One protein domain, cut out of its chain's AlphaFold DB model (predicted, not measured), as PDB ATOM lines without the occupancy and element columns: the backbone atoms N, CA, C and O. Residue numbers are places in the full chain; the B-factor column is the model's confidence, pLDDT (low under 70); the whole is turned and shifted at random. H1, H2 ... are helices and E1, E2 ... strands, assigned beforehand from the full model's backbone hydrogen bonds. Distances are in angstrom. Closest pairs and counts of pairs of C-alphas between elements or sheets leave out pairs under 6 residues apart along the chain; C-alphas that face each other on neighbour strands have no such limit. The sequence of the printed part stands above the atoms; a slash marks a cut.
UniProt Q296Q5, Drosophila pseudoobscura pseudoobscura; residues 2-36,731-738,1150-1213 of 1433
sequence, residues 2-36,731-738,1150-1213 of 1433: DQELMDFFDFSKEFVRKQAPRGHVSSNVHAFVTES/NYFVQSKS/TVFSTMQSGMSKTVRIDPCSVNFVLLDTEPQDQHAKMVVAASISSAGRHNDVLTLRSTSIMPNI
ATOM      1  N   ASP A   2     237.287 182.382 145.426       55.79
ATOM      2  CA  ASP A   2     236.294 183.021 146.296       55.79
ATOM      3  C   ASP A   2     236.611 184.513 146.508       55.79
ATOM      4  O   ASP A   2     237.781 184.874 146.670       55.79
ATOM      5  N   GLN A   3     235.601 185.383 146.462       72.48
ATOM      6  CA  GLN A   3     235.782 186.836 146.554       72.48
ATOM      7  C   GLN A   3     236.444 187.212 147.890       72.48
ATOM      8  O   GLN A   3     237.297 188.096 147.925       72.48
ATOM      9  N   GLU A   4     236.131 186.484 148.967       65.46
ATOM     10  CA  GLU A   4     236.772 186.662 150.275       65.46
ATOM     11  C   GLU A   4     238.258 186.288 150.264       65.46
ATOM     12  O   GLU A   4     239.069 186.933 150.928       65.46
ATOM     13  N   LEU A   5     238.642 185.272 149.485       67.91
ATOM     14  CA  LEU A   5     240.042 184.881 149.338       67.91
ATOM     15  C   LEU A   5     240.815 185.923 148.521       67.91
ATOM     16  O   LEU A   5     241.946 186.259 148.864       67.91
ATOM     17  N   MET A   6     240.197 186.463 147.466       77.30
ATOM     18  CA  MET A   6     240.777 187.567 146.694       77.30
ATOM     19  C   MET A   6     240.947 188.809 147.571       77.30
ATOM     20  O   MET A   6     242.003 189.431 147.530       77.30
ATOM     21  N   ASP A   7     239.966 189.107 148.424       78.40
ATOM     22  CA  ASP A   7     240.027 190.202 149.394       78.40
ATOM     23  C   ASP A   7     241.091 189.970 150.478       78.40
ATOM     24  O   ASP A   7     241.737 190.918 150.912       78.40
ATOM     25  N   PHE A   8     241.328 188.719 150.887       71.20
ATOM     26  CA  PHE A   8     242.398 188.367 151.826       71.20
ATOM     27  C   PHE A   8     243.797 188.639 151.253       71.20
ATOM     28  O   PHE A   8     244.701 189.039 151.991       71.20
ATOM     29  N   PHE A   9     243.979 188.425 149.947       77.79
ATOM     30  CA  PHE A   9     245.218 188.761 149.239       77.79
ATOM     31  C   PHE A   9     245.248 190.204 148.712       77.79
ATOM     32  O   PHE A   9     246.300 190.669 148.266       77.79
ATOM     33  N   ASP A  10     244.136 190.934 148.793       81.80
ATOM     34  CA  ASP A  10     244.067 192.356 148.487       81.80
ATOM     35  C   ASP A  10     244.508 193.178 149.703       81.80
ATOM     36  O   ASP A  10     243.711 193.694 150.485       81.80
ATOM     37  N   PHE A  11     245.823 193.344 149.840       82.31
ATOM     38  CA  PHE A  11     246.430 194.143 150.906       82.31
ATOM     39  C   PHE A  11     246.062 195.641 150.864       82.31
ATOM     40  O   PHE A  11     246.494 196.385 151.747       82.31
ATOM     41  N   SER A  12     245.305 196.111 149.859       82.79
ATOM     42  CA  SER A  12     244.729 197.463 149.861       82.79
ATOM     43  C   SER A  12     243.474 197.576 150.737       82.79
ATOM     44  O   SER A  12     243.108 198.683 151.137       82.79
ATOM     45  N   LYS A  13     242.844 196.446 151.081       78.47
ATOM     46  CA  LYS A  13     241.699 196.373 151.990       78.47
ATOM     47  C   LYS A  13     242.165 196.211 153.434       78.47
ATOM     48  O   LYS A  13     243.127 195.511 153.742       78.47
ATOM     49  N   GLU A  14     241.471 196.879 154.349       69.85
ATOM     50  CA  GLU A  14     241.774 196.780 155.774       69.85
ATOM     51  C   GLU A  14     241.370 195.390 156.300       69.85
ATOM     52  O   GLU A  14     240.251 194.931 156.069       69.85
ATOM     53  N   PHE A  15     242.269 194.706 157.019       68.44
ATOM     54  CA  PHE A  15     241.960 193.411 157.631       68.44
ATOM     55  C   PHE A  15     240.902 193.576 158.729       68.44
ATOM     56  O   PHE A  15     241.212 193.882 159.884       68.44
ATOM     57  N   VAL A  16     239.641 193.312 158.396       65.20
ATOM     58  CA  VAL A  16     238.555 193.311 159.378       65.20
ATOM     59  C   VAL A  16     238.580 191.994 160.157       65.20
ATOM     60  O   VAL A  16     238.175 190.945 159.662       65.20
ATOM     61  N   ARG A  17     239.025 192.031 161.420       50.04
ATOM     62  CA  ARG A  17     238.843 190.900 162.346       50.04
ATOM     63  C   ARG A  17     237.363 190.759 162.704       50.04
ATOM     64  O   ARG A  17     236.883 191.438 163.609       50.04
ATOM     65  N   LYS A  18     236.653 189.848 162.041       50.76
ATOM     66  CA  LYS A  18     235.319 189.408 162.474       50.76
ATOM     67  C   LYS A  18     235.449 188.329 163.559       50.76
ATOM     68  O   LYS A  18     236.342 187.485 163.504       50.76
ATOM     69  N   GLN A  19     234.580 188.362 164.571       34.72
ATOM     70  CA  GLN A  19     234.401 187.216 165.468       34.72
ATOM     71  C   GLN A  19     233.622 186.147 164.701       34.72
ATOM     72  O   GLN A  19     232.440 186.333 164.442       34.72
ATOM     73  N   ALA A  20     234.275 185.046 164.334       45.39
ATOM     74  CA  ALA A  20     233.566 183.854 163.883       45.39
ATOM     75  C   ALA A  20     232.973 183.126 165.108       45.39
ATOM     76  O   ALA A  20     233.689 182.979 166.115       45.39
ATOM     77  N   PRO A  21     231.711 182.657 165.063       39.09
ATOM     78  CA  PRO A  21     231.218 181.698 166.040       39.09
ATOM     79  C   PRO A  21     232.161 180.488 166.045       39.09
ATOM     80  O   PRO A  21     232.490 179.933 165.003       39.09
ATOM     81  N   ARG A  22     232.659 180.096 167.220       40.99
ATOM     82  CA  ARG A  22     233.584 178.953 167.363       40.99
ATOM     83  C   ARG A  22     232.874 177.593 167.423       40.99
ATOM     84  O   ARG A  22     233.549 176.577 167.563       40.99
ATOM     85  N   GLY A  23     231.540 177.571 167.426       39.34
ATOM     86  CA  GLY A  23     230.766 176.332 167.423       39.34
ATOM     87  C   GLY A  23     230.806 175.708 166.032       39.34
ATOM     88  O   GLY A  23     230.310 176.311 165.087       39.34
ATOM     89  N   HIS A  24     231.423 174.534 165.893       44.24
ATOM     90  CA  HIS A  24     231.336 173.744 164.667       44.24
ATOM     91  C   HIS A  24     230.289 172.645 164.857       44.24
ATOM     92  O   HIS A  24     230.232 172.000 165.901       44.24
ATOM     93  N   VAL A  25     229.460 172.439 163.837       45.85
ATOM     94  CA  VAL A  25     228.339 171.482 163.836       45.85
ATOM     95  C   VAL A  25     228.803 170.052 163.541       45.85
ATOM     96  O   VAL A  25     228.113 169.079 163.835       45.85
ATOM     97  N   SER A  26     229.991 169.897 162.957       45.28
ATOM     98  CA  SER A  26     230.525 168.595 162.577       45.28
ATOM     99  C   SER A  26     232.021 168.507 162.850       45.28
ATOM    100  O   SER A  26     232.701 169.517 163.027       45.28
ATOM    101  N   SER A  27     232.552 167.284 162.819       44.59
ATOM    102  CA  SER A  27     233.995 167.050 162.837       44.59
ATOM    103  C   SER A  27     234.723 167.640 161.622       44.59
ATOM    104  O   SER A  27     235.944 167.694 161.631       44.59
ATOM    105  N   ASN A  28     233.999 168.042 160.574       43.72
ATOM    106  CA  ASN A  28     234.535 168.721 159.404       43.72
ATOM    107  C   ASN A  28     234.241 170.229 159.499       43.72
ATOM    108  O   ASN A  28     233.090 170.661 159.391       43.72
ATOM    109  N   VAL A  29     235.298 171.029 159.665       42.74
ATOM    110  CA  VAL A  29     235.231 172.499 159.760       42.74
ATOM    111  C   VAL A  29     234.577 173.123 158.514       42.74
ATOM    112  O   VAL A  29     233.973 174.187 158.611       42.74
ATOM    113  N   HIS A  30     234.633 172.442 157.363       43.08
ATOM    114  CA  HIS A  30     234.133 172.938 156.079       43.08
ATOM    115  C   HIS A  30     232.667 172.592 155.776       43.08
ATOM    116  O   HIS A  30     232.104 173.152 154.842       43.08
ATOM    117  N   ALA A  31     232.029 171.696 156.539       46.26
ATOM    118  CA  ALA A  31     230.716 171.145 156.175       46.26
ATOM    119  C   ALA A  31     229.545 172.150 156.209       46.26
ATOM    120  O   ALA A  31     228.498 171.855 155.651       46.26
ATOM    121  N   PHE A  32     229.709 173.314 156.848       43.74
ATOM    122  CA  PHE A  32     228.644 174.319 157.006       43.74
ATOM    123  C   PHE A  32     229.071 175.741 156.620       43.74
ATOM    124  O   PHE A  32     228.369 176.696 156.924       43.74
ATOM    125  N   VAL A  33     230.208 175.907 155.932       37.44
ATOM    126  CA  VAL A  33     230.604 177.229 155.399       37.44
ATOM    127  C   VAL A  33     229.680 177.663 154.243       37.44
ATOM    128  O   VAL A  33     229.684 178.819 153.843       37.44
ATOM    129  N   THR A  34     228.840 176.764 153.724       33.49
ATOM    130  CA  THR A  34     227.960 177.007 152.577       33.49
ATOM    131  C   THR A  34     226.480 177.163 152.983       33.49
ATOM    132  O   THR A  34     225.809 176.210 153.360       33.49
ATOM    133  N   GLU A  35     225.995 178.408 152.870       36.51
ATOM    134  CA  GLU A  35     224.611 178.833 152.556       36.51
ATOM    135  C   GLU A  35     223.443 178.578 153.541       36.51
ATOM    136  O   GLU A  35     222.345 178.224 153.116       36.51
ATOM    137  N   SER A  36     223.551 178.850 154.847       37.89
ATOM    138  CA  SER A  36     222.327 178.937 155.683       37.89
ATOM    139  C   SER A  36     222.394 179.994 156.792       37.89
ATOM    140  O   SER A  36     222.536 179.660 157.965       37.89
ATOM    141  N   ASN A 731     222.488 164.622 176.415       94.76
ATOM    142  CA  ASN A 731     223.790 165.298 176.612       94.76
ATOM    143  C   ASN A 731     224.967 164.598 175.890       94.76
ATOM    144  O   ASN A 731     225.980 164.240 176.510       94.76
ATOM    145  N   TYR A 732     224.826 164.375 174.590       95.91
ATOM    146  CA  TYR A 732     225.777 163.696 173.729       95.91
ATOM    147  C   TYR A 732     226.626 164.720 172.985       95.91
ATOM    148  O   TYR A 732     226.132 165.687 172.398       95.91
ATOM    149  N   PHE A 733     227.928 164.486 173.010       94.67
ATOM    150  CA  PHE A 733     228.921 165.310 172.347       94.67
ATOM    151  C   PHE A 733     229.795 164.427 171.472       94.67
ATOM    152  O   PHE A 733     230.080 163.281 171.820       94.67
ATOM    153  N   VAL A 734     230.238 164.966 170.345       90.41
ATOM    154  CA  VAL A 734     231.110 164.264 169.403       90.41
ATOM    155  C   VAL A 734     232.461 164.959 169.379       90.41
ATOM    156  O   VAL A 734     232.530 166.187 169.329       90.41
ATOM    157  N   GLN A 735     233.544 164.187 169.451       86.50
ATOM    158  CA  GLN A 735     234.893 164.733 169.319       86.50
ATOM    159  C   GLN A 735     235.139 165.237 167.889       86.50
ATOM    160  O   GLN A 735     234.818 164.559 166.911       86.50
ATOM    161  N   SER A 736     235.739 166.422 167.784       74.62
ATOM    162  CA  SER A 736     236.287 166.973 166.549       74.62
ATOM    163  C   SER A 736     237.319 166.021 165.978       74.62
ATOM    164  O   SER A 736     238.212 165.580 166.702       74.62
ATOM    165  N   LYS A 737     237.229 165.770 164.673       63.83
ATOM    166  CA  LYS A 737     238.261 165.055 163.930       63.83
ATOM    167  C   LYS A 737     239.120 166.050 163.171       63.83
ATOM    168  O   LYS A 737     238.695 167.159 162.861       63.83
ATOM    169  N   SER A 738     240.308 165.586 162.848       53.33
ATOM    170  CA  SER A 738     241.042 166.002 161.668       53.33
ATOM    171  C   SER A 738     240.335 165.426 160.430       53.33
ATOM    172  O   SER A 738     239.940 164.262 160.433       53.33
ATOM    173  N   THR A1150     238.787 168.736 170.235       85.23
ATOM    174  CA  THR A1150     237.686 169.478 170.856       85.23
ATOM    175  C   THR A1150     236.417 168.636 170.788       85.23
ATOM    176  O   THR A1150     236.418 167.562 170.195       85.23
ATOM    177  N   VAL A1151     235.340 169.075 171.428       89.91
ATOM    178  CA  VAL A1151     234.034 168.408 171.356       89.91
ATOM    179  C   VAL A1151     232.986 169.388 170.870       89.91
ATOM    180  O   VAL A1151     233.080 170.583 171.148       89.91
ATOM    181  N   PHE A1152     231.972 168.867 170.196       87.90
ATOM    182  CA  PHE A1152     230.831 169.627 169.705       87.90
ATOM    183  C   PHE A1152     229.533 169.009 170.201       87.90
ATOM    184  O   PHE A1152     229.471 167.809 170.481       87.90
ATOM    185  N   SER A1153     228.509 169.842 170.365       90.23
ATOM    186  CA  SER A1153     227.192 169.372 170.779       90.23
ATOM    187  C   SER A1153     226.462 168.736 169.602       90.23
ATOM    188  O   SER A1153     226.533 169.247 168.491       90.23
ATOM    189  N   THR A1154     225.763 167.636 169.868       91.69
ATOM    190  CA  THR A1154     224.844 167.010 168.900       91.69
ATOM    191  C   THR A1154     223.436 167.595 168.965       91.69
ATOM    192  O   THR A1154     222.639 167.324 168.081       91.69
ATOM    193  N   MET A1155     223.128 168.370 170.011       91.09
ATOM    194  CA  MET A1155     221.829 169.009 170.205       91.09
ATOM    195  C   MET A1155     221.768 170.347 169.473       91.09
ATOM    196  O   MET A1155     222.733 171.122 169.513       91.09
ATOM    197  N   GLN A1156     220.591 170.676 168.947       87.19
ATOM    198  CA  GLN A1156     220.302 171.934 168.259       87.19
ATOM    199  C   GLN A1156     220.696 173.162 169.104       87.19
ATOM    200  O   GLN A1156     221.432 174.041 168.650       87.19
ATOM    201  N   SER A1157     220.317 173.196 170.389       83.90
ATOM    202  CA  SER A1157     220.629 174.314 171.306       83.90
ATOM    203  C   SER A1157     222.122 174.518 171.618       83.90
ATOM    204  O   SER A1157     222.504 175.527 172.235       83.90
ATOM    205  N   GLY A1158     222.971 173.555 171.247       83.00
ATOM    206  CA  GLY A1158     224.413 173.581 171.462       83.00
ATOM    207  C   GLY A1158     225.244 173.868 170.211       83.00
ATOM    208  O   GLY A1158     226.436 174.134 170.364       83.00
ATOM    209  N   MET A1159     224.658 173.850 169.011       77.16
ATOM    210  CA  MET A1159     225.392 173.927 167.736       77.16
ATOM    211  C   MET A1159     226.246 175.188 167.574       77.16
ATOM    212  O   MET A1159     227.402 175.107 167.166       77.16
ATOM    213  N   SER A1160     225.713 176.358 167.934       74.28
ATOM    214  CA  SER A1160     226.424 177.640 167.816       74.28
ATOM    215  C   SER A1160     227.368 177.932 168.991       74.28
ATOM    216  O   SER A1160     228.071 178.948 169.000       74.28
ATOM    217  N   LYS A1161     227.414 177.051 170.000       83.43
ATOM    218  CA  LYS A1161     228.109 177.294 171.269       83.43
ATOM    219  C   LYS A1161     229.482 176.636 171.310       83.43
ATOM    220  O   LYS A1161     229.703 175.528 170.833       83.43
ATOM    221  N   THR A1162     230.427 177.302 171.968       86.43
ATOM    222  CA  THR A1162     231.738 176.714 172.267       86.43
ATOM    223  C   THR A1162     231.610 175.724 173.416       86.43
ATOM    224  O   THR A1162     231.194 176.101 174.509       86.43
ATOM    225  N   VAL A1163     232.053 174.485 173.226       90.50
ATOM    226  CA  VAL A1163     232.034 173.471 174.284       90.50
ATOM    227  C   VAL A1163     233.405 173.368 174.961       90.50
ATOM    228  O   VAL A1163     234.449 173.373 174.310       90.50
ATOM    229  N   ARG A1164     233.419 173.296 176.293       90.15
ATOM    230  CA  ARG A1164     234.608 173.103 177.136       90.15
ATOM    231  C   ARG A1164     234.344 172.009 178.157       90.15
ATOM    232  O   ARG A1164     233.233 171.890 178.657       90.15
ATOM    233  N   ILE A1165     235.370 171.252 178.521       91.75
ATOM    234  CA  ILE A1165     235.287 170.280 179.617       91.75
ATOM    235  C   ILE A1165     235.792 170.927 180.907       91.75
ATOM    236  O   ILE A1165     236.721 171.736 180.887       91.75
ATOM    237  N   ASP A1166     235.149 170.604 182.026       87.16
ATOM    238  CA  ASP A1166     235.534 171.086 183.350       87.16
ATOM    239  C   ASP A1166     236.992 170.688 183.692       87.16
ATOM    240  O   ASP A1166     237.345 169.515 183.553       87.16
ATOM    241  N   PRO A1167     237.847 171.623 184.160       83.72
ATOM    242  CA  PRO A1167     239.233 171.348 184.559       83.72
ATOM    243  C   PRO A1167     239.443 170.246 185.601       83.72
ATOM    244  O   PRO A1167     240.565 169.728 185.696       83.72
ATOM    245  N   CYS A1168     238.410 169.911 186.378       81.39
ATOM    246  CA  CYS A1168     238.432 168.844 187.379       81.39
ATOM    247  C   CYS A1168     238.089 167.454 186.804       81.39
ATOM    248  O   CYS A1168     238.311 166.446 187.478       81.39
ATOM    249  N   SER A1169     237.558 167.382 185.577       89.90
ATOM    250  CA  SER A1169     237.255 166.119 184.894       89.90
ATOM    251  C   SER A1169     238.529 165.436 184.410       89.90
ATOM    252  O   SER A1169     239.420 166.108 183.885       89.90
ATOM    253  N   VAL A1170     238.593 164.103 184.480       87.96
ATOM    254  CA  VAL A1170     239.711 163.315 183.924       87.96
ATOM    255  C   VAL A1170     239.873 163.499 182.411       87.96
ATOM    256  O   VAL A1170     240.946 163.244 181.874       87.96
ATOM    257  N   ASN A1171     238.834 163.990 181.731       91.25
ATOM    258  CA  ASN A1171     238.828 164.233 180.289       91.25
ATOM    259  C   ASN A1171     239.072 165.708 179.925       91.25
ATOM    260  O   ASN A1171     238.781 166.114 178.804       91.25
ATOM    261  N   PHE A1172     239.572 166.536 180.851       88.53
ATOM    262  CA  PHE A1172     239.854 167.951 180.574       88.53
ATOM    263  C   PHE A1172     240.787 168.150 179.369       88.53
ATOM    264  O   PHE A1172     240.575 169.050 178.558       88.53
ATOM    265  N   VAL A1173     241.827 167.316 179.262       86.70
ATOM    266  CA  VAL A1173     242.649 167.222 178.053       86.70
ATOM    267  C   VAL A1173     242.118 166.047 177.245       86.70
ATOM    268  O   VAL A1173     242.370 164.901 177.606       86.70
ATOM    269  N   LEU A1174     241.385 166.331 176.171       87.26
ATOM    270  CA  LEU A1174     240.983 165.305 175.220       87.26
ATOM    271  C   LEU A1174     242.094 165.088 174.206       87.26
ATOM    272  O   LEU A1174     242.540 166.032 173.552       87.26
ATOM    273  N   LEU A1175     242.528 163.838 174.096       87.65
ATOM    274  CA  LEU A1175     243.435 163.407 173.050       87.65
ATOM    275  C   LEU A1175     242.766 162.317 172.231       87.65
ATOM    276  O   LEU A1175     242.201 161.376 172.794       87.65
ATOM    277  N   ASP A1176     242.871 162.428 170.913       84.43
ATOM    278  CA  ASP A1176     242.497 161.352 170.020       84.43
ATOM    279  C   ASP A1176     243.463 160.170 170.208       84.43
ATOM    280  O   ASP A1176     244.635 160.209 169.832       84.43
ATOM    281  N   THR A1177     242.971 159.105 170.834       78.75
ATOM    282  CA  THR A1177     243.752 157.899 171.130       78.75
ATOM    283  C   THR A1177     244.037 157.033 169.911       78.75
ATOM    284  O   THR A1177     244.933 156.189 169.972       78.75
ATOM    285  N   GLU A1178     243.248 157.196 168.851       79.97
ATOM    286  CA  GLU A1178     243.266 156.392 167.627       79.97
ATOM    287  C   GLU A1178     242.893 157.304 166.446       79.97
ATOM    288  O   GLU A1178     241.777 157.188 165.934       79.97
ATOM    289  N   PRO A1179     243.779 158.229 166.034       77.08
ATOM    290  CA  PRO A1179     243.496 159.191 164.962       77.08
ATOM    291  C   PRO A1179     243.239 158.525 163.604       77.08
ATOM    292  O   PRO A1179     242.573 159.088 162.747       77.08
ATOM    293  N   GLN A1180     243.727 157.296 163.411       77.03
ATOM    294  CA  GLN A1180     243.480 156.503 162.207       77.03
ATOM    295  C   GLN A1180     242.050 155.932 162.116       77.03
ATOM    296  O   GLN A1180     241.608 155.531 161.034       77.03
ATOM    297  N   ASP A1181     241.329 155.862 163.242       77.14
ATOM    298  CA  ASP A1181     239.930 155.438 163.276       77.14
ATOM    299  C   ASP A1181     239.049 156.624 162.849       77.14
ATOM    300  O   ASP A1181     238.801 157.552 163.614       77.14
ATOM    301  N   GLN A1182     238.533 156.573 161.620       71.32
ATOM    302  CA  GLN A1182     237.795 157.680 161.002       71.32
ATOM    303  C   GLN A1182     236.364 157.875 161.529       71.32
ATOM    304  O   GLN A1182     235.659 158.733 161.005       71.32
ATOM    305  N   HIS A1183     235.904 157.130 162.544       77.81
ATOM    306  CA  HIS A1183     234.541 157.250 163.081       77.81
ATOM    307  C   HIS A1183     234.445 158.169 164.307       77.81
ATOM    308  O   HIS A1183     235.428 158.478 164.978       77.81
ATOM    309  N   ALA A1184     233.251 158.702 164.544       77.63
ATOM    310  CA  ALA A1184     232.937 159.714 165.531       77.63
ATOM    311  C   ALA A1184     232.992 159.119 166.938       77.63
ATOM    312  O   ALA A1184     232.337 158.122 167.243       77.63
ATOM    313  N   LYS A1185     233.763 159.769 167.814       86.69
ATOM    314  CA  LYS A1185     233.918 159.365 169.213       86.69
ATOM    315  C   LYS A1185     232.979 160.181 170.078       86.69
ATOM    316  O   LYS A1185     232.964 161.409 170.010       86.69
ATOM    317  N   MET A1186     232.202 159.483 170.892       92.55
ATOM    318  CA  MET A1186     231.157 160.076 171.714       92.55
ATOM    319  C   MET A1186     231.661 160.381 173.126       92.55
ATOM    320  O   MET A1186     232.346 159.574 173.759       92.55
ATOM    321  N   VAL A1187     231.271 161.539 173.643       95.02
ATOM    322  CA  VAL A1187     231.459 161.954 175.032       95.02
ATOM    323  C   VAL A1187     230.090 162.267 175.618       95.02
ATOM    324  O   VAL A1187     229.286 162.965 175.004       95.02
ATOM    325  N   VAL A1188     229.823 161.757 176.815       97.11
ATOM    326  CA  VAL A1188     228.582 162.023 177.553       97.11
ATOM    327  C   VAL A1188     228.911 162.872 178.769       97.11
ATOM    328  O   VAL A1188     229.873 162.588 179.484       97.11
ATOM    329  N   ALA A1189     228.116 163.912 179.011       96.39
ATOM    330  CA  ALA A1189     228.234 164.747 180.203       96.39
ATOM    331  C   ALA A1189     227.059 164.497 181.153       96.39
ATOM    332  O   ALA A1189     225.899 164.585 180.743       96.39
ATOM    333  N   ALA A1190     227.337 164.253 182.437       95.02
ATOM    334  CA  ALA A1190     226.267 164.098 183.422       95.02
ATOM    335  C   ALA A1190     225.511 165.415 183.665       95.02
ATOM    336  O   ALA A1190     224.304 165.422 183.914       95.02
ATOM    337  N   SER A1191     226.212 166.549 183.568       90.10
ATOM    338  CA  SER A1191     225.597 167.874 183.634       90.10
ATOM    339  C   SER A1191     226.299 168.883 182.730       90.10
ATOM    340  O   SER A1191     227.496 168.786 182.452       90.10
ATOM    341  N   ILE A1192     225.526 169.869 182.279       90.63
ATOM    342  CA  ILE A1192     225.978 170.959 181.419       90.63
ATOM    343  C   ILE A1192     225.729 172.263 182.168       90.63
ATOM    344  O   ILE A1192     224.652 172.481 182.731       90.63
ATOM    345  N   SER A1193     226.732 173.135 182.170       86.04
ATOM    346  CA  SER A1193     226.594 174.499 182.667       86.04
ATOM    347  C   SER A1193     226.888 175.502 181.569       86.04
ATOM    348  O   SER A1193     227.861 175.341 180.842       86.04
ATOM    349  N   SER A1194     226.063 176.537 181.443       80.18
ATOM    350  CA  SER A1194     226.347 177.649 180.538       80.18
ATOM    351  C   SER A1194     227.191 178.711 181.245       80.18
ATOM    352  O   SER A1194     227.028 178.989 182.439       80.18
ATOM    353  N   ALA A1195     228.132 179.286 180.507       67.76
ATOM    354  CA  ALA A1195     228.993 180.374 180.942       67.76
ATOM    355  C   ALA A1195     229.156 181.413 179.820       67.76
ATOM    356  O   ALA A1195     228.901 181.145 178.647       67.76
ATOM    357  N   GLY A1196     229.619 182.609 180.191       60.53
ATOM    358  CA  GLY A1196     229.763 183.749 179.281       60.53
ATOM    359  C   GLY A1196     228.603 184.741 179.390       60.53
ATOM    360  O   GLY A1196     227.560 184.430 179.956       60.53
ATOM    361  N   ARG A1197     228.796 185.961 178.871       58.31
ATOM    362  CA  ARG A1197     227.788 187.038 178.949       58.31
ATOM    363  C   ARG A1197     226.511 186.727 178.156       58.31
ATOM    364  O   ARG A1197     225.451 187.198 178.542       58.31
ATOM    365  N   HIS A1198     226.619 185.917 177.100       62.91
ATOM    366  CA  HIS A1198     225.515 185.552 176.203       62.91
ATOM    367  C   HIS A1198     225.127 184.060 176.263       62.91
ATOM    368  O   HIS A1198     224.337 183.606 175.450       62.91
ATOM    369  N   ASN A1199     225.633 183.289 177.242       69.51
ATOM    370  CA  ASN A1199     225.467 181.825 177.318       69.51
ATOM    371  C   ASN A1199     226.066 181.038 176.123       69.51
ATOM    372  O   ASN A1199     225.653 179.908 175.862       69.51
ATOM    373  N   ASP A1200     227.079 181.592 175.445       77.29
ATOM    374  CA  ASP A1200     227.705 180.988 174.251       77.29
ATOM    375  C   ASP A1200     228.712 179.870 174.563       77.29
ATOM    376  O   ASP A1200     229.248 179.239 173.650       77.29
ATOM    377  N   VAL A1201     229.041 179.642 175.841       85.06
ATOM    378  CA  VAL A1201     229.997 178.607 176.254       85.06
ATOM    379  C   VAL A1201     229.289 177.554 177.092       85.06
ATOM    380  O   VAL A1201     228.721 177.867 178.137       85.06
ATOM    381  N   LEU A1202     229.371 176.296 176.668       89.52
ATOM    382  CA  LEU A1202     228.906 175.137 177.424       89.52
ATOM    383  C   LEU A1202     230.093 174.483 178.131       89.52
ATOM    384  O   LEU A1202     231.026 174.019 177.483       89.52
ATOM    385  N   THR A1203     230.055 174.420 179.457       91.23
ATOM    386  CA  THR A1203     231.017 173.679 180.274       91.23
ATOM    387  C   THR A1203     230.414 172.343 180.697       91.23
ATOM    388  O   THR A1203     229.451 172.306 181.473       91.23
ATOM    389  N   LEU A1204     231.004 171.256 180.204       94.36
ATOM    390  CA  LEU A1204     230.637 169.870 180.484       94.36
ATOM    391  C   LEU A1204     231.251 169.408 181.801       94.36
ATOM    392  O   LEU A1204     232.459 169.541 182.002       94.36
ATOM    393  N   ARG A1205     230.434 168.827 182.678       91.72
ATOM    394  CA  ARG A1205     230.856 168.346 183.998       91.72
ATOM    395  C   ARG A1205     230.565 166.866 184.165       91.72
ATOM    396  O   ARG A1205     229.532 166.389 183.693       91.72
ATOM    397  N   SER A1206     231.448 166.185 184.900       93.39
ATOM    398  CA  SER A1206     231.356 164.747 185.180       93.39
ATOM    399  C   SER A1206     231.189 163.962 183.877       93.39
ATOM    400  O   SER A1206     230.115 163.450 183.567       93.39
ATOM    401  N   THR A1207     232.239 163.991 183.059       95.51
ATOM    402  CA  THR A1207     232.219 163.486 181.688       95.51
ATOM    403  C   THR A1207     232.698 162.043 181.602       95.51
ATOM    404  O   THR A1207     233.510 161.569 182.404       95.51
ATOM    405  N   SER A1208     232.212 161.355 180.576       94.86
ATOM    406  CA  SER A1208     232.597 159.994 180.236       94.86
ATOM    407  C   SER A1208     232.853 159.889 178.734       94.86
ATOM    408  O   SER A1208     231.950 160.109 177.929       94.86
ATOM    409  N   ILE A1209     234.077 159.526 178.353       92.33
ATOM    410  CA  ILE A1209     234.412 159.101 176.993       92.33
ATOM    411  C   ILE A1209     233.792 157.720 176.785       92.33
ATOM    412  O   ILE A1209     234.043 156.787 177.557       92.33
ATOM    413  N   MET A1210     232.956 157.586 175.764       91.65
ATOM    414  CA  MET A1210     232.302 156.325 175.430       91.65
ATOM    415  C   MET A1210     233.281 155.348 174.756       91.65
ATOM    416  O   MET A1210     234.341 155.770 174.292       91.65
ATOM    417  N   PRO A1211     232.995 154.032 174.745       86.77
ATOM    418  CA  PRO A1211     233.847 153.055 174.072       86.77
ATOM    419  C   PRO A1211     234.056 153.406 172.595       86.77
ATOM    420  O   PRO A1211     233.121 153.826 171.916       86.77
ATOM    421  N   ASN A1212     235.276 153.192 172.097       83.93
ATOM    422  CA  ASN A1212     235.613 153.364 170.684       83.93
ATOM    423  C   ASN A1212     235.065 152.171 169.876       83.93
ATOM    424  O   ASN A1212     235.770 151.189 169.617       83.93
ATOM    425  N   ILE A1213     233.759 152.202 169.606       87.37
ATOM    426  CA  ILE A1213     233.017 151.196 168.845       87.37
ATOM    427  C   ILE A1213     232.352 151.913 167.658       87.37
ATOM    428  O   ILE A1213     231.599 152.867 167.879       87.37
TER     429      ILE A1213
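This is residues 2 to 36, 731 to 738 and 1150 to 1213 of the 1433 residues of a protein of Drosophila pseudoobscura pseudoobscura (UniProt Q296Q5). With little regular structure, this is a curled, strongly twisted sheet folded back on itself: E2 and E1 face E5 and E3, with E4 as hinge. Residues 10 to 36 lead toward it from short H1, set well off; residues 9 to 14 stand free. The 107 printed residues, mostly strand by class, run H1 E1 E2 E3 E4 E5, 37 in named elements; the mixed sheet's order is E2 E1 E4 E5 E3. It is loose, radius of gyration of the C-alphas 16.5 A, spanning 50 by 37 by 25 A.

Find C-alpha 3 at (235.782, 186.836, 146.554); H1 is residues 3 to 9. Next come E1, 732 to 735, E2, 1151 to 1153, and E3, 1162 to 1165. E4, 1186 to 1195, spans 22.4 A and bends at 1190; E5, 1201 to 1209, spans 20.0 A, bends at 1206 and ends at C-alpha 1209, (234.412, 159.101, 176.993).

Look for these within hydrogen-bond range: antiparallel E2 and E1, N 734 and O 1152, 2.9 A; antiparallel E1 and E4, N 733 and O 1187, 2.9 A; hairpin E4 and E5, N 1193 and O 1203, 2.9 A; parallel E5 and E3, N 1202 and O 1162, 2.8 A. Every O i to N i+4 pair in H1 is within range; H1 is not on the sheet.

The farthest C-alphas, Ser 12 and Pro 1211, are 51.7 A apart. Cuts leave C-alphas 36 and 731 25.0 A apart, and 738 and 1150 10.4 A. E3 to E4 is a long link. pLDDT is under 70 for 33 residues, among them 14 to 36.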